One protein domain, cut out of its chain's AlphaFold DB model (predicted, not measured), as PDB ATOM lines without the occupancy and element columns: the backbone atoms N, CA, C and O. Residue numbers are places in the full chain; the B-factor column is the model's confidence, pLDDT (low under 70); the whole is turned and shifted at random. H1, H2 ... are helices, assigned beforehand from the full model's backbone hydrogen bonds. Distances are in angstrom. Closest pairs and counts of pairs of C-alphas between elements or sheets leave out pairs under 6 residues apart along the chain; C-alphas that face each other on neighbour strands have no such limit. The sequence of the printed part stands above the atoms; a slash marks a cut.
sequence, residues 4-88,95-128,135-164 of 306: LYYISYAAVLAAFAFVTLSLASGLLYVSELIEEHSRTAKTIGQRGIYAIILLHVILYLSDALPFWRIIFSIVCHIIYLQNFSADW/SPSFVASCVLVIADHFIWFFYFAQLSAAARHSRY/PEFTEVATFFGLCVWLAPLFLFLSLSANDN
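Overview. This is residues 4 to 88, 95 to 128 and 135 to 164 of the 306 residues of the protein "Transmembrane adaptor Erv26-domain-containing protein" of Auriculariopsis ampla (UniProt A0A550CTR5). Four helices, H2 to H5, make an up-and-down bundle, each running against the one before it, and the long H1 splays away from it as one arm of a V. H1 meets the bundle near its last residues, while residues 4 to 26 stick out free. The printed part has 149 residues with five named helices, H1 to H5 in order, and no named strand; it is all helix. It is loose, with a radius of gyration of the C-alphas of 18.8 A, and spans 56 by 44 by 25 A.

Along the chain. H1, residues 4 to 36, begins at C-alpha 4 (125.159, 89.450, 87.614) and is 47.2 A long. H2, residues 38 to 63, is 36.9 A long, and H3, residues 67 to 83, 24.9 A. H4, residues 96 to 125, is 42.9 A long. H5, residues 137 to 163, is 37.2 A long, has a kink of 34 degrees near residue 151 and ends at C-alpha 163 (118.855, 136.171, 90.489).

Arrangement. H1 touches H5 with residues 27 to 35 alone, at a steep tilt of 45 degrees; the closest C-alphas, Ser 31 and Ala 161, are 5.9 A apart. H1 and H2 only just touch, only at the corner, with 3 pairs of C-alphas within 8 A. H2 and H3 form a helical hairpin, a shallow tilt of 13 degrees, closest at C-alphas 53 and 74, 7.1 A. H4 touches H5, opposite ways, closest at C-alphas 109 and 148, 6.4 A. H2 and H4 are apart. Every O i to N i+4 pair is within hydrogen-bond range in H1 and H4, against 21 of 22 in H2, 12 of 13 in H3 and 19 of 23 in H5.

Size, cuts and confidence. The farthest C-alphas, Leu 4 and Ala 86, are 61.4 A apart. Residues 89 to 94 and 129 to 134 are not printed, with C-alpha gaps of 12.0 A and 16.1 A. No link printed whole is long. Mean pLDDT of the printed part is 70.5; 76 residues are under 70, among them 55 to 88.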
ATOM      1  N   LEU A   4     126.457  88.918  88.064       86.44
ATOM      2  CA  LEU A   4     125.159  89.450  87.614       86.44
ATOM      3  C   LEU A   4     124.515  90.403  88.636       86.44
ATOM      4  O   LEU A   4     123.843  91.349  88.239       86.44
ATOM      5  N   TYR A   5     124.747  90.191  89.935       90.19
ATOM      6  CA  TYR A   5     124.249  91.078  90.990       90.19
ATOM      7  C   TYR A   5     124.969  92.434  90.965       90.19
ATOM      8  O   TYR A   5     124.315  93.472  90.998       90.19
ATOM      9  N   TYR A   6     126.298  92.436  90.807       93.25
ATOM     10  CA  TYR A   6     127.072  93.674  90.658       93.25
ATOM     11  C   TYR A   6     126.742  94.421  89.361       93.25
ATOM     12  O   TYR A   6     126.586  95.639  89.391       93.25
ATOM     13  N   ILE A   7     126.576  93.706  88.241       93.50
ATOM     14  CA  ILE A   7     126.161  94.304  86.961       93.50
ATOM     15  C   ILE A   7     124.756  94.905  87.079       93.50
ATOM     16  O   ILE A   7     124.539  96.019  86.615       93.50
ATOM     17  N   SER A   8     123.817  94.216  87.737       92.94
ATOM     18  CA  SER A   8     122.464  94.730  87.978       92.94
ATOM     19  C   SER A   8     122.478  95.989  88.851       92.94
ATOM     20  O   SER A   8     121.873  96.996  88.493       92.94
ATOM     21  N   TYR A   9     123.240  95.989  89.948       94.88
ATOM     22  CA  TYR A   9     123.375  97.165  90.811       94.88
ATOM     23  C   TYR A   9     124.000  98.359  90.072       94.88
ATOM     24  O   TYR A   9     123.497  99.480  90.160       94.88
ATOM     25  N   ALA A  10     125.050  98.116  89.281       94.88
ATOM     26  CA  ALA A  10     125.664  99.137  88.437       94.88
ATOM     27  C   ALA A  10     124.691  99.663  87.369       94.88
ATOM     28  O   ALA A  10     124.640 100.868  87.138       94.88
ATOM     29  N   ALA A  11     123.886  98.790  86.756       93.44
ATOM     30  CA  ALA A  11     122.872  99.177  85.778       93.44
ATOM     31  C   ALA A  11     121.766 100.039  86.404       93.44
ATOM     32  O   ALA A  11     121.372 101.037  85.808       93.44
ATOM     33  N   VAL A  12     121.309  99.716  87.618       95.62
ATOM     34  CA  VAL A  12     120.336 100.540  88.356       95.62
ATOM     35  C   VAL A  12     120.925 101.908  88.696       95.62
ATOM     36  O   VAL A  12     120.263 102.922  88.485       95.62
ATOM     37  N   LEU A  13     122.176 101.963  89.164       95.88
ATOM     38  CA  LEU A  13     122.846 103.230  89.463       95.88
ATOM     39  C   LEU A  13     123.040 104.081  88.200       95.88
ATOM     40  O   LEU A  13     122.782 105.283  88.222       95.88
ATOM     41  N   ALA A  14     123.443 103.460  87.089       95.00
ATOM     42  CA  ALA A  14     123.591 104.126  85.801       95.00
ATOM     43  C   ALA A  14     122.246 104.627  85.257       95.00
ATOM     44  O   ALA A  14     122.168 105.759  84.784       95.00
ATOM     45  N   ALA A  15     121.177 103.833  85.367       94.19
ATOM     46  CA  ALA A  15     119.829 104.237  84.974       94.19
ATOM     47  C   ALA A  15     119.325 105.411  85.825       94.19
ATOM     48  O   ALA A  15     118.805 106.386  85.285       94.19
ATOM     49  N   PHE A  16     119.538 105.364  87.140       96.00
ATOM     50  CA  PHE A  16     119.199 106.462  88.044       96.00
ATOM     51  C   PHE A  16     119.981 107.741  87.713       96.00
ATOM     52  O   PHE A  16     119.395 108.824  87.626       96.00
ATOM     53  N   ALA A  17     121.288 107.623  87.464       94.88
ATOM     54  CA  ALA A  17     122.125 108.742  87.046       94.88
ATOM     55  C   ALA A  17     121.663 109.317  85.701       94.88
ATOM     56  O   ALA A  17     121.538 110.530  85.577       94.88
ATOM     57  N   PHE A  18     121.345 108.469  84.721       95.81
ATOM     58  CA  PHE A  18     120.850 108.887  83.410       95.81
ATOM     59  C   PHE A  18     119.520 109.643  83.508       95.81
ATOM     60  O   PHE A  18     119.383 110.719  82.928       95.81
ATOM     61  N   VAL A  19     118.559 109.129  84.283       94.56
ATOM     62  CA  VAL A  19     117.277 109.808  84.531       94.56
ATOM     63  C   VAL A  19     117.503 111.158  85.211       94.56
ATOM     64  O   VAL A  19     116.940 112.162  84.780       94.56
ATOM     65  N   THR A  20     118.372 111.208  86.222       93.88
ATOM     66  CA  THR A  20     118.694 112.449  86.944       93.88
ATOM     67  C   THR A  20     119.378 113.469  86.037       93.88
ATOM     68  O   THR A  20     119.013 114.640  86.052       93.88
ATOM     69  N   LEU A  21     120.338 113.039  85.212       92.50
ATOM     70  CA  LEU A  21     121.071 113.909  84.291       92.50
ATOM     71  C   LEU A  21     120.166 114.429  83.166       92.50
ATOM     72  O   LEU A  21     120.242 115.602  82.812       92.50
ATOM     73  N   SER A  22     119.274 113.580  82.647       94.25
ATOM     74  CA  SER A  22     118.251 113.968  81.672       94.25
ATOM     75  C   SER A  22     117.318 115.028  82.259       94.25
ATOM     76  O   SER A  22     117.148 116.098  81.670       94.25
ATOM     77  N   LEU A  23     116.814 114.801  83.476       89.44
ATOM     78  CA  LEU A  23     115.960 115.757  84.181       89.44
ATOM     79  C   LEU A  23     116.705 117.073  84.465       89.44
ATOM     80  O   LEU A  23     116.170 118.144  84.190       89.44
ATOM     81  N   ALA A  24     117.960 117.007  84.920       88.62
ATOM     82  CA  ALA A  24     118.805 118.181  85.132       88.62
ATOM     83  C   ALA A  24     119.029 118.974  83.833       88.62
ATOM     84  O   ALA A  24     118.876 120.192  83.832       88.62
ATOM     85  N   SER A  25     119.329 118.300  82.716       88.62
ATOM     86  CA  SER A  25     119.518 118.951  81.414       88.62
ATOM     87  C   SER A  25     118.240 119.626  80.901       88.62
ATOM     88  O   SER A  25     118.302 120.745  80.393       88.62
ATOM     89  N   GLY A  26     117.074 119.005  81.114       85.62
ATOM     90  CA  GLY A  26     115.775 119.585  80.780       85.62
ATOM     91  C   GLY A  26     115.451 120.822  81.619       85.62
ATOM     92  O   GLY A  26     115.022 121.837  81.075       85.62
ATOM     93  N   LEU A  27     115.708 120.778  82.931       84.12
ATOM     94  CA  LEU A  27     115.517 121.939  83.810       84.12
ATOM     95  C   LEU A  27     116.455 123.089  83.447       84.12
ATOM     96  O   LEU A  27     116.017 124.237  83.394       84.12
ATOM     97  N   LEU A  28     117.720 122.788  83.150       82.88
ATOM     98  CA  LEU A  28     118.658 123.797  82.676       82.88
ATOM     99  C   LEU A  28     118.155 124.427  81.364       82.88
ATOM    100  O   LEU A  28     118.221 125.645  81.224       82.88
ATOM    101  N   TYR A  29     117.575 123.643  80.446       84.50
ATOM    102  CA  TYR A  29     117.117 124.152  79.143       84.50
ATOM    103  C   TYR A  29     115.968 125.135  79.337       84.50
ATOM    104  O   TYR A  29     115.943 126.219  78.759       84.50
ATOM    105  N   VAL A  30     115.052 124.790  80.243       78.62
ATOM    106  CA  VAL A  30     113.978 125.689  80.660       78.62
ATOM    107  C   VAL A  30     114.540 126.950  81.333       78.62
ATOM    108  O   VAL A  30     114.010 128.032  81.097       78.62
ATOM    109  N   SER A  31     115.617 126.860  82.121       77.75
ATOM    110  CA  SER A  31     116.241 128.038  82.748       77.75
ATOM    111  C   SER A  31     116.893 128.994  81.742       77.75
ATOM    112  O   SER A  31     116.719 130.204  81.862       77.75
ATOM    113  N   GLU A  32     117.553 128.474  80.706       80.00
ATOM    114  CA  GLU A  32     118.123 129.282  79.619       80.00
ATOM    115  C   GLU A  32     117.020 129.966  78.806       80.00
ATOM    116  O   GLU A  32     117.104 131.157  78.507       80.00
ATOM    117  N   LEU A  33     115.920 129.250  78.549       74.38
ATOM    118  CA  LEU A  33     114.739 129.816  77.897       74.38
ATOM    119  C   LEU A  33     114.140 130.980  78.707       74.38
ATOM    120  O   LEU A  33     113.631 131.949  78.140       74.38
ATOM    121  N   ILE A  34     114.202 130.902  80.038       71.25
ATOM    122  CA  ILE A  34     113.766 131.974  80.939       71.25
ATOM    123  C   ILE A  34     114.741 133.164  80.896       71.25
ATOM    124  O   ILE A  34     114.290 134.313  80.912       71.25
ATOM    125  N   GLU A  35     116.050 132.910  80.805       72.25
ATOM    126  CA  GLU A  35     117.104 133.933  80.757       72.25
ATOM    127  C   GLU A  35     117.077 134.752  79.451       72.25
ATOM    128  O   GLU A  35     117.162 135.987  79.475       72.25
ATOM    129  N   GLU A  36     116.913 134.083  78.306       74.19
ATOM    130  CA  GLU A  36     116.862 134.728  76.988       74.19
ATOM    131  C   GLU A  36     115.543 135.488  76.768       74.19
ATOM    132  O   GLU A  36     115.492 136.526  76.097       74.19
ATOM    133  N   HIS A  37     114.458 135.016  77.386       66.56
ATOM    134  CA  HIS A  37     113.112 135.512  77.141       66.56
ATOM    135  C   HIS A  37     112.348 135.855  78.428       66.56
ATOM    136  O   HIS A  37     111.224 135.404  78.652       66.56
ATOM    137  N   SER A  38     112.906 136.749  79.245       67.06
ATOM    138  CA  SER A  38     112.320 137.178  80.531       67.06
ATOM    139  C   SER A  38     110.877 137.707  80.445       67.06
ATOM    140  O   SER A  38     110.070 137.497  81.354       67.06
ATOM    141  N   ARG A  39     110.490 138.342  79.327       63.59
ATOM    142  CA  ARG A  39     109.090 138.754  79.089       63.59
ATOM    143  C   ARG A  39     108.166 137.553  78.904       63.59
ATOM    144  O   ARG A  39     107.036 137.560  79.388       63.59
ATOM    145  N   THR A  40     108.651 136.521  78.229       59.78
ATOM    146  CA  THR A  40     107.923 135.276  77.984       59.78
ATOM    147  C   THR A  40     107.892 134.420  79.242       59.78
ATOM    148  O   THR A  40     106.876 133.784  79.486       59.78
ATOM    149  N   ALA A  41     108.918 134.487  80.098       63.56
ATOM    150  CA  ALA A  41     108.943 133.837  81.406       63.56
ATOM    151  C   ALA A  41     107.813 134.320  82.326       63.56
ATOM    152  O   ALA A  41     107.157 133.501  82.967       63.56
ATOM    153  N   LYS A  42     107.501 135.627  82.329       62.19
ATOM    154  CA  LYS A  42     106.336 136.164  83.061       62.19
ATOM    155  C   LYS A  42     105.034 135.505  82.593       62.19
ATOM    156  O   LYS A  42     104.219 135.074  83.407       62.19
ATOM    157  N   THR A  43     104.860 135.393  81.280       63.56
ATOM    158  CA  THR A  43     103.674 134.786  80.666       63.56
ATOM    159  C   THR A  43     103.641 133.270  80.853       63.56
ATOM    160  O   THR A  43     102.572 132.709  81.070       63.56
ATOM    161  N   ILE A  44     104.792 132.594  80.803       68.38
ATOM    162  CA  ILE A  44     104.926 131.157  81.062       68.38
ATOM    163  C   ILE A  44     104.615 130.853  82.528       68.38
ATOM    164  O   ILE A  44     103.913 129.887  82.789       68.38
ATOM    165  N   GLY A  45     105.027 131.707  83.470       64.94
ATOM    166  CA  GLY A  45     104.656 131.580  84.877       64.94
ATOM    167  C   GLY A  45     103.155 131.741  85.086       64.94
ATOM    168  O   GLY A  45     102.525 130.874  85.686       64.94
ATOM    169  N   GLN A  46     102.548 132.777  84.498       65.31
ATOM    170  CA  GLN A  46     101.089 132.939  84.512       65.31
ATOM    171  C   GLN A  46     100.376 131.731  83.891       65.31
ATOM    172  O   GLN A  46      99.409 131.229  84.454       65.31
ATOM    173  N   ARG A  47     100.871 131.217  82.762       66.50
ATOM    174  CA  ARG A  47     100.328 130.020  82.106       66.50
ATOM    175  C   ARG A  47     100.529 128.746  82.921       66.50
ATOM    176  O   ARG A  47      99.631 127.917  82.921       66.50
ATOM    177  N   GLY A  48     101.649 128.595  83.622       64.50
ATOM    178  CA  GLY A  48     101.917 127.466  84.513       64.50
ATOM    179  C   GLY A  48     100.932 127.436  85.675       64.50
ATOM    180  O   GLY A  48     100.347 126.401  85.965       64.50
ATOM    181  N   ILE A  49     100.649 128.603  86.250       68.69
ATOM    182  CA  ILE A  49      99.615 128.792  87.273       68.69
ATOM    183  C   ILE A  49      98.239 128.410  86.714       68.69
ATOM    184  O   ILE A  49      97.538 127.606  87.317       68.69
ATOM    185  N   TYR A  50      97.875 128.881  85.517       67.12
ATOM    186  CA  TYR A  50      96.630 128.455  84.863       67.12
ATOM    187  C   TYR A  50      96.583 126.950  84.566       67.12
ATOM    188  O   TYR A  50      95.521 126.345  84.704       67.12
ATOM    189  N   ALA A  51      97.705 126.332  84.194       66.31
ATOM    190  CA  ALA A  51      97.791 124.894  83.966       66.31
ATOM    191  C   ALA A  51      97.582 124.103  85.265       66.31
ATOM    192  O   ALA A  51      96.873 123.101  85.251       66.31
ATOM    193  N   ILE A  52      98.115 124.581  86.394       67.12
ATOM    194  CA  ILE A  52      97.895 123.983  87.718       67.12
ATOM    195  C   ILE A  52      96.422 124.102  88.127       67.12
ATOM    196  O   ILE A  52      95.850 123.120  88.601       67.12
ATOM    197  N   ILE A  53      95.783 125.255  87.893       68.50
ATOM    198  CA  ILE A  53      94.336 125.432  88.122       68.50
ATOM    199  C   ILE A  53      93.543 124.451  87.259       68.50
ATOM    200  O   ILE A  53      92.660 123.761  87.761       68.50
ATOM    201  N   LEU A  54      93.854 124.373  85.964       71.69
ATOM    202  CA  LEU A  54      93.160 123.489  85.033       71.69
ATOM    203  C   LEU A  54      93.305 122.022  85.451       71.69
ATOM    204  O   LEU A  54      92.323 121.288  85.456       71.69
ATOM    205  N   LEU A  55      94.507 121.615  85.859       67.81
ATOM    206  CA  LEU A  55      94.786 120.271  86.353       67.81
ATOM    207  C   LEU A  55      93.979 119.959  87.622       67.81
ATOM    208  O   LEU A  55      93.389 118.887  87.711       67.81
ATOM    209  N   HIS A  56      93.858 120.915  88.551       68.38
ATOM    210  CA  HIS A  56      92.991 120.786  89.729       68.38
ATOM    211  C   HIS A  56      91.512 120.630  89.356       68.38
ATOM    212  O   HIS A  56      90.804 119.837  89.973       68.38
ATOM    213  N   VAL A  57      91.036 121.359  88.341       67.12
ATOM    214  CA  VAL A  57      89.650 121.259  87.855       67.12
ATOM    215  C   VAL A  57      89.390 119.908  87.184       67.12
ATOM    216  O   VAL A  57      88.354 119.293  87.433       67.12
ATOM    217  N   ILE A  58      90.329 119.410  86.374       68.75
ATOM    218  CA  ILE A  58      90.236 118.090  85.730       68.75
ATOM    219  C   ILE A  58      90.226 116.978  86.784       68.75
ATOM    220  O   ILE A  58      89.420 116.049  86.701       68.75
ATOM    221  N   LEU A  59      91.077 117.091  87.804       66.50
ATOM    222  CA  LEU A  59      91.129 116.135  88.905       66.50
ATOM    223  C   LEU A  59      89.848 116.165  89.754       66.50
ATOM    224  O   LEU A  59      89.333 115.116  90.131       66.50
ATOM    225  N   TYR A  60      89.282 117.353  89.994       65.94
ATOM    226  CA  TYR A  60      87.985 117.501  90.659       65.94
ATOM    227  C   TYR A  60      86.863 116.782  89.899       65.94
ATOM    228  O   TYR A  60      86.052 116.092  90.518       65.94
ATOM    229  N   LEU A  61      86.840 116.902  88.566       62.34
ATOM    230  CA  LEU A  61      85.859 116.212  87.724       62.34
ATOM    231  C   LEU A  61      86.027 114.688  87.739       62.34
ATOM    232  O   LEU A  61      85.039 113.970  87.609       62.34
ATOM    233  N   SER A  62      87.264 114.209  87.861       59.47
ATOM    234  CA  SER A  62      87.588 112.788  87.712       59.47
ATOM    235  C   SER A  62      87.398 111.998  89.010       59.47
ATOM    236  O   SER A  62      87.036 110.828  88.951       59.47
ATOM    237  N   ASP A  63      87.601 112.630  90.171       56.94
ATOM    238  CA  ASP A  63      87.794 111.909  91.439       56.94
ATOM    239  C   ASP A  63      86.836 112.334  92.580       56.94
ATOM    240  O   ASP A  63      86.946 111.852  93.706       56.94
ATOM    241  N   ALA A  64      85.878 113.244  92.325       52.88
ATOM    242  CA  ALA A  64      84.875 113.708  93.305       52.88
ATOM    243  C   ALA A  64      85.470 114.120  94.677       52.88
ATOM    244  O   ALA A  64      84.870 113.921  95.738       52.88
ATOM    245  N   LEU A  65      86.673 114.698  94.657       54.09
ATOM    246  CA  LEU A  65      87.429 115.082  95.849       54.09
ATOM    247  C   LEU A  65      86.804 116.311  96.554       54.09
ATOM    248  O   LEU A  65      86.211 117.177  95.904       54.09
ATOM    249  N   PRO A  66      86.913 116.416  97.896       52.50
ATOM    250  CA  PRO A  66      86.155 117.364  98.714       52.50
ATOM    251  C   PRO A  66      86.378 118.834  98.317       52.50
ATOM    252  O   PRO A  66      87.472 119.390  98.438       52.50
ATOM    253  N   PHE A  67      85.273 119.473  97.924       49.59
ATOM    254  CA  PHE A  67      85.124 120.836  97.387       49.59
ATOM    255  C   PHE A  67      85.856 121.943  98.173       49.59
ATOM    256  O   PHE A  67      86.309 122.933  97.596       49.59
ATOM    257  N   TRP A  68      86.038 121.761  99.485       46.72
ATOM    258  CA  TRP A  68      86.664 122.747 100.375       46.72
ATOM    259  C   TRP A  68      88.153 122.995 100.075       46.72
ATOM    260  O   TRP A  68      88.667 124.077 100.353       46.72
ATOM    261  N   ARG A  69      88.851 122.018  99.478       53.31
ATOM    262  CA  ARG A  69      90.290 122.112  99.154       53.31
ATOM    263  C   ARG A  69      90.539 122.802  97.813       53.31
ATOM    264  O   ARG A  69      91.454 123.609  97.688       53.31
ATOM    265  N   ILE A  70      89.651 122.566  96.847       55.12
ATOM    266  CA  ILE A  70      89.673 123.209  95.527       55.12
ATOM    267  C   ILE A  70      89.402 124.716  95.656       55.12
ATOM    268  O   ILE A  70      90.106 125.516  95.047       55.12
ATOM    269  N   ILE A  71      88.447 125.126  96.504       56.12
ATOM    270  CA  ILE A  71      88.163 126.551  96.757       56.12
ATOM    271  C   ILE A  71      89.361 127.258  97.388       56.12
ATOM    272  O   ILE A  71      89.687 128.369  96.980       56.12
ATOM    273  N   PHE A  72      90.043 126.625  98.344       55.84
ATOM    274  CA  PHE A  72      91.230 127.212  98.961       55.84
ATOM    275  C   PHE A  72      92.361 127.394  97.934       55.84
ATOM    276  O   PHE A  72      92.949 128.471  97.860       55.84
ATOM    277  N   SER A  73      92.581 126.402  97.063       49.56
ATOM    278  CA  SER A  73      93.540 126.489  95.953       49.56
ATOM    279  C   SER A  73      93.175 127.602  94.957       49.56
ATOM    280  O   SER A  73      94.022 128.427  94.615       49.56
ATOM    281  N   ILE A  74      91.902 127.731  94.568       57.84
ATOM    282  CA  ILE A  74      91.428 128.787  93.652       57.84
ATOM    283  C   ILE A  74      91.551 130.185  94.277       57.84
ATOM    284  O   ILE A  74      91.998 131.118  93.612       57.84
ATOM    285  N   VAL A  75      91.214 130.347  95.559       56.78
ATOM    286  CA  VAL A  75      91.358 131.622  96.283       56.78
ATOM    287  C   VAL A  75      92.831 132.035  96.369       56.78
ATOM    288  O   VAL A  75      93.156 133.203  96.164       56.78
ATOM    289  N   CYS A  76      93.739 131.075  96.556       52.09
ATOM    290  CA  CYS A  76      95.179 131.324  96.515       52.09
ATOM    291  C   CYS A  76      95.667 131.760  95.128       52.09
ATOM    292  O   CYS A  76      96.502 132.657  95.021       52.09
ATOM    293  N   HIS A  77      95.099 131.192  94.064       52.28
ATOM    294  CA  HIS A  77      95.410 131.557  92.681       52.28
ATOM    295  C   HIS A  77      94.856 132.939  92.277       52.28
ATOM    296  O   HIS A  77      95.492 133.654  91.502       52.28
ATOM    297  N   ILE A  78      93.721 133.367  92.844       56.03
ATOM    298  CA  ILE A  78      93.160 134.716  92.647       56.03
ATOM    299  C   ILE A  78      94.027 135.776  93.340       56.03
ATOM    300  O   ILE A  78      94.344 136.802  92.737       56.03
ATOM    301  N   ILE A  79      94.492 135.504  94.563       54.22
ATOM    302  CA  ILE A  79      95.406 136.395  95.297       54.22
ATOM    303  C   ILE A  79      96.758 136.519  94.562       54.22
ATOM    304  O   ILE A  79      97.352 137.598  94.524       54.22
ATOM    305  N   TYR A  80      97.202 135.456  93.881       49.59
ATOM    306  CA  TYR A  80      98.410 135.444  93.046       49.59
ATOM    307  C   TYR A  80      98.292 136.344  91.798       49.59
ATOM    308  O   TYR A  80      99.209 137.106  91.482       49.59
ATOM    309  N   LEU A  81      97.145 136.309  91.111       52.06
ATOM    310  CA  LEU A  81      96.844 137.171  89.955       52.06
ATOM    311  C   LEU A  81      96.703 138.650  90.340       52.06
ATOM    312  O   LEU A  81      97.112 139.533  89.581       52.06
ATOM    313  N   GLN A  82      96.174 138.916  91.533       47.66
ATOM    314  CA  GLN A  82      95.968 140.268  92.046       47.66
ATOM    315  C   GLN A  82      97.282 140.931  92.507       47.66
ATOM    316  O   GLN A  82      97.392 142.153  92.456       47.66
ATOM    317  N   ASN A  83      98.310 140.145  92.855       47.03
ATOM    318  CA  ASN A  83      99.615 140.648  93.295       47.03
ATOM    319  C   ASN A  83     100.665 140.786  92.165       47.03
ATOM    320  O   ASN A  83     101.592 141.580  92.283       47.03
ATOM    321  N   PHE A  84     100.534 140.053  91.050       44.72
ATOM    322  CA  PHE A  84     101.477 140.100  89.912       44.72
ATOM    323  C   PHE A  84     101.293 141.304  88.962       44.72
ATOM    324  O   PHE A  84     102.139 141.540  88.090       44.72
ATOM    325  N   SER A  85     100.183 142.040  89.080       49.72
ATOM    326  CA  SER A  85      99.873 143.169  88.186       49.72
ATOM    327  C   SER A  85     100.450 144.512  88.645       49.72
ATOM    328  O   SER A  85     100.566 145.406  87.814       49.72
ATOM    329  N   ALA A  86     100.825 144.665  89.921       47.69
ATOM    330  CA  ALA A  86     101.222 145.965  90.467       47.69
ATOM    331  C   ALA A  86     102.723 146.277  90.310       47.69
ATOM    332  O   ALA A  86     103.058 147.375  89.877       47.69
ATOM    333  N   ASP A  87     103.621 145.317  90.570       48.50
ATOM    334  CA  ASP A  87     105.048 145.620  90.744       48.50
ATOM    335  C   ASP A  87     105.952 144.766  89.840       48.50
ATOM    336  O   ASP A  87     106.270 143.613  90.112       48.50
ATOM    337  N   TRP A  88     106.387 145.348  88.726       40.25
ATOM    338  CA  TRP A  88     107.434 144.829  87.837       40.25
ATOM    339  C   TRP A  88     108.292 146.054  87.471       40.25
ATOM    340  O   TRP A  88     107.701 147.010  86.967       40.25
ATOM    341  N   SER A  95     109.233 139.279  98.813       60.22
ATOM    342  CA  SER A  95     107.847 139.742  98.696       60.22
ATOM    343  C   SER A  95     106.924 138.806  99.501       60.22
ATOM    344  O   SER A  95     107.026 137.579  99.375       60.22
ATOM    345  N   PRO A  96     106.022 139.344 100.339       55.25
ATOM    346  CA  PRO A  96     105.158 138.540 101.207       55.25
ATOM    347  C   PRO A  96     104.304 137.551 100.409       55.25
ATOM    348  O   PRO A  96     103.967 136.482 100.905       55.25
ATOM    349  N   SER A  97     104.026 137.859  99.147       59.03
ATOM    350  CA  SER A  97     103.247 137.026  98.234       59.03
ATOM    351  C   SER A  97     104.028 135.817  97.710       59.03
ATOM    352  O   SER A  97     103.442 134.752  97.522       59.03
ATOM    353  N   PHE A  98     105.352 135.931  97.550       64.00
ATOM    354  CA  PHE A  98     106.216 134.781  97.265       64.00
ATOM    355  C   PHE A  98     106.240 133.821  98.456       64.00
ATOM    356  O   PHE A  98     105.977 132.628  98.302       64.00
ATOM    357  N   VAL A  99     106.482 134.349  99.659       69.81
ATOM    358  CA  VAL A  99     106.495 133.544 100.888       69.81
ATOM    359  C   VAL A  99     105.123 132.915 101.121       69.81
ATOM    360  O   VAL A  99     105.045 131.719 101.388       69.81
ATOM    361  N   ALA A 100     104.045 133.676 100.921       63.28
ATOM    362  CA  ALA A 100     102.685 133.162 100.979       63.28
ATOM    363  C   ALA A 100     102.472 132.023  99.976       63.28
ATOM    364  O   ALA A 100     101.922 130.998 100.357       63.28
ATOM    365  N   SER A 101     102.957 132.141  98.734       64.25
ATOM    366  CA  SER A 101     102.848 131.057  97.749       64.25
ATOM    367  C   SER A 101     103.611 129.793  98.163       64.25
ATOM    368  O   SER A 101     103.076 128.695  98.042       64.25
ATOM    369  N   CYS A 102     104.802 129.938  98.750       70.50
ATOM    370  CA  CYS A 102     105.578 128.818  99.286       70.50
ATOM    371  C   CYS A 102     104.853 128.135 100.455       70.50
ATOM    372  O   CYS A 102     104.701 126.915 100.477       70.50
ATOM    373  N   VAL A 103     104.352 128.922 101.411       71.31
ATOM    374  CA  VAL A 103     103.598 128.417 102.568       71.31
ATOM    375  C   VAL A 103     102.307 127.734 102.126       71.31
ATOM    376  O   VAL A 103     101.962 126.684 102.658       71.31
ATOM    377  N   LEU A 104     101.614 128.289 101.132       66.69
ATOM    378  CA  LEU A 104     100.385 127.721 100.585       66.69
ATOM    379  C   LEU A 104     100.621 126.378  99.898       66.69
ATOM    380  O   LEU A 104      99.847 125.455 100.124       66.69
ATOM    381  N   VAL A 105     101.706 126.239  99.136       71.50
ATOM    382  CA  VAL A 105     102.096 124.955  98.532       71.50
ATOM    383  C   VAL A 105     102.422 123.915  99.606       71.50
ATOM    384  O   VAL A 105     101.989 122.769  99.512       71.50
ATOM    385  N   ILE A 106     103.148 124.306 100.656       76.88
ATOM    386  CA  ILE A 106     103.476 123.415 101.777       76.88
ATOM    387  C   ILE A 106     102.204 122.998 102.529       76.88
ATOM    388  O   ILE A 106     102.022 121.822 102.845       76.88
ATOM    389  N   ALA A 107     101.306 123.943 102.798       75.25
ATOM    390  CA  ALA A 107     100.031 123.668 103.448       75.25
ATOM    391  C   ALA A 107      99.167 122.719 102.605       75.25
ATOM    392  O   ALA A 107      98.637 121.747 103.145       75.25
ATOM    393  N   ASP A 108      99.073 122.953 101.294       74.12
ATOM    394  CA  ASP A 108      98.356 122.083 100.360       74.12
ATOM    395  C   ASP A 108      98.954 120.666 100.359       74.12
ATOM    396  O   ASP A 108      98.226 119.689 100.558       74.12
ATOM    397  N   HIS A 109     100.288 120.548 100.301       81.25
ATOM    398  CA  HIS A 109     100.992 119.269 100.411       81.25
ATOM    399  C   HIS A 109     100.600 118.495 101.672       81.25
ATOM    400  O   HIS A 109     100.204 117.332 101.577       81.25
ATOM    401  N   PHE A 110     100.672 119.123 102.849       81.31
ATOM    402  CA  PHE A 110     100.329 118.458 104.108       81.31
ATOM    403  C   PHE A 110      98.857 118.056 104.159       81.31
ATOM    404  O   PHE A 110      98.533 116.939 104.562       81.31
ATOM    405  N   ILE A 111      97.960 118.937 103.719       76.19
ATOM    406  CA  ILE A 111      96.520 118.683 103.674       76.19
ATOM    407  C   ILE A 111      96.230 117.435 102.828       76.19
ATOM    408  O   ILE A 111      95.513 116.534 103.285       76.19
ATOM    409  N   TRP A 112      96.803 117.337 101.626       73.06
ATOM    410  CA  TRP A 112      96.671 116.166 100.756       73.06
ATOM    411  C   TRP A 112      97.356 114.929 101.317       73.06
ATOM    412  O   TRP A 112      96.773 113.846 101.272       73.06
ATOM    413  N   PHE A 113      98.551 115.076 101.887       80.44
ATOM    414  CA  PHE A 113      99.287 113.973 102.494       80.44
ATOM    415  C   PHE A 113      98.473 113.321 103.611       80.44
ATOM    416  O   PHE A 113      98.301 112.106 103.607       80.44
ATOM    417  N   PHE A 114      97.883 114.112 104.513       80.50
ATOM    418  CA  PHE A 114      97.021 113.581 105.570       80.50
ATOM    419  C   PHE A 114      95.758 112.911 105.022       80.50
ATOM    420  O   PHE A 114      95.342 111.884 105.552       80.50
ATOM    421  N   TYR A 115      95.164 113.439 103.947       75.06
ATOM    422  CA  TYR A 115      93.998 112.819 103.314       75.06
ATOM    423  C   TYR A 115      94.333 111.470 102.677       75.06
ATOM    424  O   TYR A 115      93.681 110.474 102.981       75.06
ATOM    425  N   PHE A 116      95.383 111.404 101.858       73.94
ATOM    426  CA  PHE A 116      95.815 110.146 101.253       73.94
ATOM    427  C   PHE A 116      96.350 109.165 102.293       73.94
ATOM    428  O   PHE A 116      96.120 107.968 102.152       73.94
ATOM    429  N   ALA A 117      96.996 109.630 103.364       76.38
ATOM    430  CA  ALA A 117      97.411 108.782 104.479       76.38
ATOM    431  C   ALA A 117      96.203 108.149 105.186       76.38
ATOM    432  O   ALA A 117      96.218 106.951 105.459       76.38
ATOM    433  N   GLN A 118      95.134 108.914 105.427       75.56
ATOM    434  CA  GLN A 118      93.892 108.389 106.005       75.56
ATOM    435  C   GLN A 118      93.164 107.444 105.044       75.56
ATOM    436  O   GLN A 118      92.732 106.373 105.460       75.56
ATOM    437  N   LEU A 119      93.077 107.797 103.759       73.25
ATOM    438  CA  LEU A 119      92.425 106.978 102.736       73.25
ATOM    439  C   LEU A 119      93.158 105.645 102.531       73.25
ATOM    440  O   LEU A 119      92.539 104.582 102.520       73.25
ATOM    441  N   SER A 120      94.488 105.681 102.446       69.94
ATOM    442  CA  SER A 120      95.308 104.475 102.320       69.94
ATOM    443  C   SER A 120      95.358 103.658 103.617       69.94
ATOM    444  O   SER A 120      95.401 102.430 103.551       69.94
ATOM    445  N   ALA A 121      95.273 104.281 104.800       72.00
ATOM    446  CA  ALA A 121      95.095 103.561 106.062       72.00
ATOM    447  C   ALA A 121      93.730 102.853 106.127       72.00
ATOM    448  O   ALA A 121      93.677 101.660 106.426       72.00
ATOM    449  N   ALA A 122      92.640 103.541 105.775       69.75
ATOM    450  CA  ALA A 122      91.297 102.964 105.723       69.75
ATOM    451  C   ALA A 122      91.214 101.790 104.730       69.75
ATOM    452  O   ALA A 122      90.689 100.726 105.066       69.75
ATOM    453  N   ALA A 123      91.828 101.928 103.549       66.31
ATOM    454  CA  ALA A 123      91.925 100.851 102.563       66.31
ATOM    455  C   ALA A 123      92.728  99.640 103.083       66.31
ATOM    456  O   ALA A 123      92.339  98.495 102.855       66.31
ATOM    457  N   ARG A 124      93.810  99.862 103.848       65.69
ATOM    458  CA  ARG A 124      94.587  98.778 104.486       65.69
ATOM    459  C   ARG A 124      93.822  98.061 105.599       65.69
ATOM    460  O   ARG A 124      94.053  96.869 105.796       65.69
ATOM    461  N   HIS A 125      92.944  98.749 106.329       63.81
ATOM    462  CA  HIS A 125      92.090  98.112 107.336       63.81
ATOM    463  C   HIS A 125      90.988  97.252 106.693       63.81
ATOM    464  O   HIS A 125      90.618  96.221 107.249       63.81
ATOM    465  N   SER A 126      90.556  97.579 105.471       61.53
ATOM    466  CA  SER A 126      89.624  96.779 104.658       61.53
ATOM    467  C   SER A 126      90.314  95.667 103.839       61.53
ATOM    468  O   SER A 126      89.882  95.329 102.737       61.53
ATOM    469  N   ARG A 127      91.372  95.035 104.373       56.78
ATOM    470  CA  ARG A 127      92.134  93.949 103.708       56.78
ATOM    471  C   ARG A 127      91.287  92.766 103.213       56.78
ATOM    472  O   ARG A 127      91.759  92.006 102.375       56.78
ATOM    473  N   TYR A 128      90.071  92.602 103.732       57.66
ATOM    474  CA  TYR A 128      89.171  91.500 103.379       57.66
ATOM    475  C   TYR A 128      88.287  91.788 102.153       57.66
ATOM    476  O   TYR A 128      87.812  90.864 101.500       57.66
ATOM    477  N   PRO A 135      93.094 103.521  95.615       64.50
ATOM    478  CA  PRO A 135      94.138 104.153  94.811       64.50
ATOM    479  C   PRO A 135      95.500 103.510  95.086       64.50
ATOM    480  O   PRO A 135      95.880 103.297  96.247       64.50
ATOM    481  N   GLU A 136      96.241 103.193  94.024       69.81
ATOM    482  CA  GLU A 136      97.582 102.631  94.154       69.81
ATOM    483  C   GLU A 136      98.576 103.699  94.628       69.81
ATOM    484  O   GLU A 136      98.477 104.882  94.305       69.81
ATOM    485  N   PHE A 137      99.601 103.278  95.379       76.06
ATOM    486  CA  PHE A 137     100.656 104.184  95.854       76.06
ATOM    487  C   PHE A 137     101.320 104.959  94.704       76.06
ATOM    488  O   PHE A 137     101.672 106.125  94.867       76.06
ATOM    489  N   THR A 138     101.448 104.325  93.537       77.88
ATOM    490  CA  THR A 138     102.012 104.936  92.330       77.88
ATOM    491  C   THR A 138     101.145 106.083  91.811       77.88
ATOM    492  O   THR A 138     101.694 107.121  91.460       77.88
ATOM    493  N   GLU A 139      99.817 105.944  91.812       78.69
ATOM    494  CA  GLU A 139      98.883 106.998  91.378       78.69
ATOM    495  C   GLU A 139      98.941 108.207  92.315       78.69
ATOM    496  O   GLU A 139      98.980 109.358  91.884       78.69
ATOM    497  N   VAL A 140      99.038 107.940  93.619       79.12
ATOM    498  CA  VAL A 140      99.221 108.985  94.628       79.12
ATOM    499  C   VAL A 140     100.568 109.691  94.426       79.12
ATOM    500  O   VAL A 140     100.640 110.919  94.454       79.12
ATOM    501  N   ALA A 141     101.643 108.939  94.179       79.75
ATOM    502  CA  ALA A 141     102.976 109.497  93.967       79.75
ATOM    503  C   ALA A 141     103.070 110.351  92.691       79.75
ATOM    504  O   ALA A 141     103.663 111.432  92.727       79.75
ATOM    505  N   THR A 142     102.467 109.915  91.578       81.00
ATOM    506  CA  THR A 142     102.439 110.692  90.327       81.00
ATOM    507  C   THR A 142     101.586 111.948  90.470       81.00
ATOM    508  O   THR A 142     101.993 113.008  89.991       81.00
ATOM    509  N   PHE A 143     100.471 111.875  91.206       77.19
ATOM    510  CA  PHE A 143      99.669 113.044  91.560       77.19
ATOM    511  C   PHE A 143     100.485 114.077  92.349       77.19
ATOM    512  O   PHE A 143     100.540 115.245  91.958       77.19
ATOM    513  N   PHE A 144     101.181 113.663  93.413       78.19
ATOM    514  CA  PHE A 144     102.015 114.575  94.202       78.19
ATOM    515  C   PHE A 144     103.166 115.168  93.380       78.19
ATOM    516  O   PHE A 144     103.398 116.374  93.440       78.19
ATOM    517  N   GLY A 145     103.863 114.350  92.589       77.62
ATOM    518  CA  GLY A 145     104.977 114.809  91.759       77.62
ATOM    519  C   GLY A 145     104.562 115.839  90.702       77.62
ATOM    520  O   GLY A 145     105.238 116.848  90.515       77.62
ATOM    521  N   LEU A 146     103.428 115.625  90.031       74.50
ATOM    522  CA  LEU A 146     102.975 116.510  88.955       74.50
ATOM    523  C   LEU A 146     102.176 117.715  89.455       74.50
ATOM    524  O   LEU A 146     102.362 118.813  88.945       74.50
ATOM    525  N   CYS A 147     101.293 117.540  90.437       71.00
ATOM    526  CA  CYS A 147     100.403 118.619  90.874       71.00
ATOM    527  C   CYS A 147     101.031 119.485  91.967       71.00
ATOM    528  O   CYS A 147     100.896 120.706  91.937       71.00
ATOM    529  N   VAL A 148     101.719 118.863  92.927       74.19
ATOM    530  CA  VAL A 148     102.198 119.552  94.136       74.19
ATOM    531  C   VAL A 148     103.648 120.000  93.990       74.19
ATOM    532  O   VAL A 148     104.006 121.064  94.483       74.19
ATOM    533  N   TRP A 149     104.483 119.226  93.291       78.94
ATOM    534  CA  TRP A 149     105.911 119.526  93.142       78.94
ATOM    535  C   TRP A 149     106.253 120.354  91.900       78.94
ATOM    536  O   TRP A 149     107.195 121.141  91.945       78.94
ATOM    537  N   LEU A 150     105.489 120.260  90.812       74.38
ATOM    538  CA  LEU A 150     105.788 121.001  89.578       74.38
ATOM    539  C   LEU A 150     105.714 122.524  89.782       74.38
ATOM    540  O   LEU A 150     106.556 123.259  89.270       74.38
ATOM    541  N   ALA A 151     104.760 122.987  90.595       72.25
ATOM    542  CA  ALA A 151     104.578 124.397  90.928       72.25
ATOM    543  C   ALA A 151     105.778 125.019  91.680       72.25
ATOM    544  O   ALA A 151     106.361 125.974  91.161       72.25
ATOM    545  N   PRO A 152     106.206 124.506  92.856       71.56
ATOM    546  CA  PRO A 152     107.370 125.034  93.560       71.56
ATOM    547  C   PRO A 152     108.657 124.849  92.752       71.56
ATOM    548  O   PRO A 152     109.466 125.771  92.719       71.56
ATOM    549  N   LEU A 153     108.838 123.723  92.047       77.94
ATOM    550  CA  LEU A 153     110.022 123.503  91.208       77.94
ATOM    551  C   LEU A 153     110.151 124.563  90.110       77.94
ATOM    552  O   LEU A 153     111.224 125.134  89.930       77.94
ATOM    553  N   PHE A 154     109.057 124.877  89.416       74.56
ATOM    554  CA  PHE A 154     109.034 125.925  88.398       74.56
ATOM    555  C   PHE A 154     109.321 127.318  88.987       74.56
ATOM    556  O   PHE A 154     110.001 128.145  88.371       74.56
ATOM    557  N   LEU A 155     108.827 127.574  90.199       71.94
ATOM    558  CA  LEU A 155     109.002 128.837  90.906       71.94
ATOM    559  C   LEU A 155     110.469 129.036  91.341       71.94
ATOM    560  O   LEU A 155     111.054 130.085  91.063       71.94
ATOM    561  N   PHE A 156     111.102 128.011  91.923       75.75
ATOM    562  CA  PHE A 156     112.535 128.023  92.244       75.75
ATOM    563  C   PHE A 156     113.412 128.145  90.995       75.75
ATOM    564  O   PHE A 156     114.384 128.902  91.003       75.75
ATOM    565  N   LEU A 157     113.042 127.466  89.905       76.50
ATOM    566  CA  LEU A 157     113.737 127.580  88.625       76.50
ATOM    567  C   LEU A 157     113.686 129.019  88.094       76.50
ATOM    568  O   LEU A 157     114.718 129.589  87.746       76.50
ATOM    569  N   SER A 158     112.505 129.638  88.122       68.62
ATOM    570  CA  SER A 158     112.305 131.021  87.677       68.62
ATOM    571  C   SER A 158     113.080 132.036  88.524       68.62
ATOM    572  O   SER A 158     113.643 132.983  87.979       68.62
ATOM    573  N   LEU A 159     113.143 131.839  89.846       67.19
ATOM    574  CA  LEU A 159     113.910 132.705  90.743       67.19
ATOM    575  C   LEU A 159     115.413 132.561  90.493       67.19
ATOM    576  O   LEU A 159     116.088 133.572  90.339       67.19
ATOM    577  N   SER A 160     115.921 131.331  90.370       66.44
ATOM    578  CA  SER A 160     117.345 131.078  90.107       66.44
ATOM    579  C   SER A 160     117.843 131.710  88.799       66.44
ATOM    580  O   SER A 160     118.970 132.201  88.741       66.44
ATOM    581  N   ALA A 161     116.993 131.764  87.769       62.66
ATOM    582  CA  ALA A 161     117.298 132.438  86.508       62.66
ATOM    583  C   ALA A 161     117.238 133.973  86.635       62.66
ATOM    584  O   ALA A 161     118.033 134.682  86.024       62.66
ATOM    585  N   ASN A 162     116.321 134.506  87.452       60.25
ATOM    586  CA  ASN A 162     116.184 135.946  87.681       60.25
ATOM    587  C   ASN A 162     117.280 136.522  88.604       60.25
ATOM    588  O   ASN A 162     117.673 137.671  88.421       60.25
ATOM    589  N   ASP A 163     117.785 135.745  89.567       58.09
ATOM    590  CA  ASP A 163     118.855 136.171  90.489       58.09
ATOM    591  C   ASP A 163     120.209 136.313  89.772       58.09
ATOM    592  O   ASP A 163     120.955 137.264  89.995       58.09
ATOM    593  N   ASN A 164     120.485 135.424  88.814       55.41
ATOM    594  CA  ASN A 164     121.719 135.447  88.023       55.41
ATOM    595  C   ASN A 164     121.736 136.515  86.914       55.41
ATOM    596  O   ASN A 164     122.779 136.758  86.310       55.41
TER     597      ASN A 164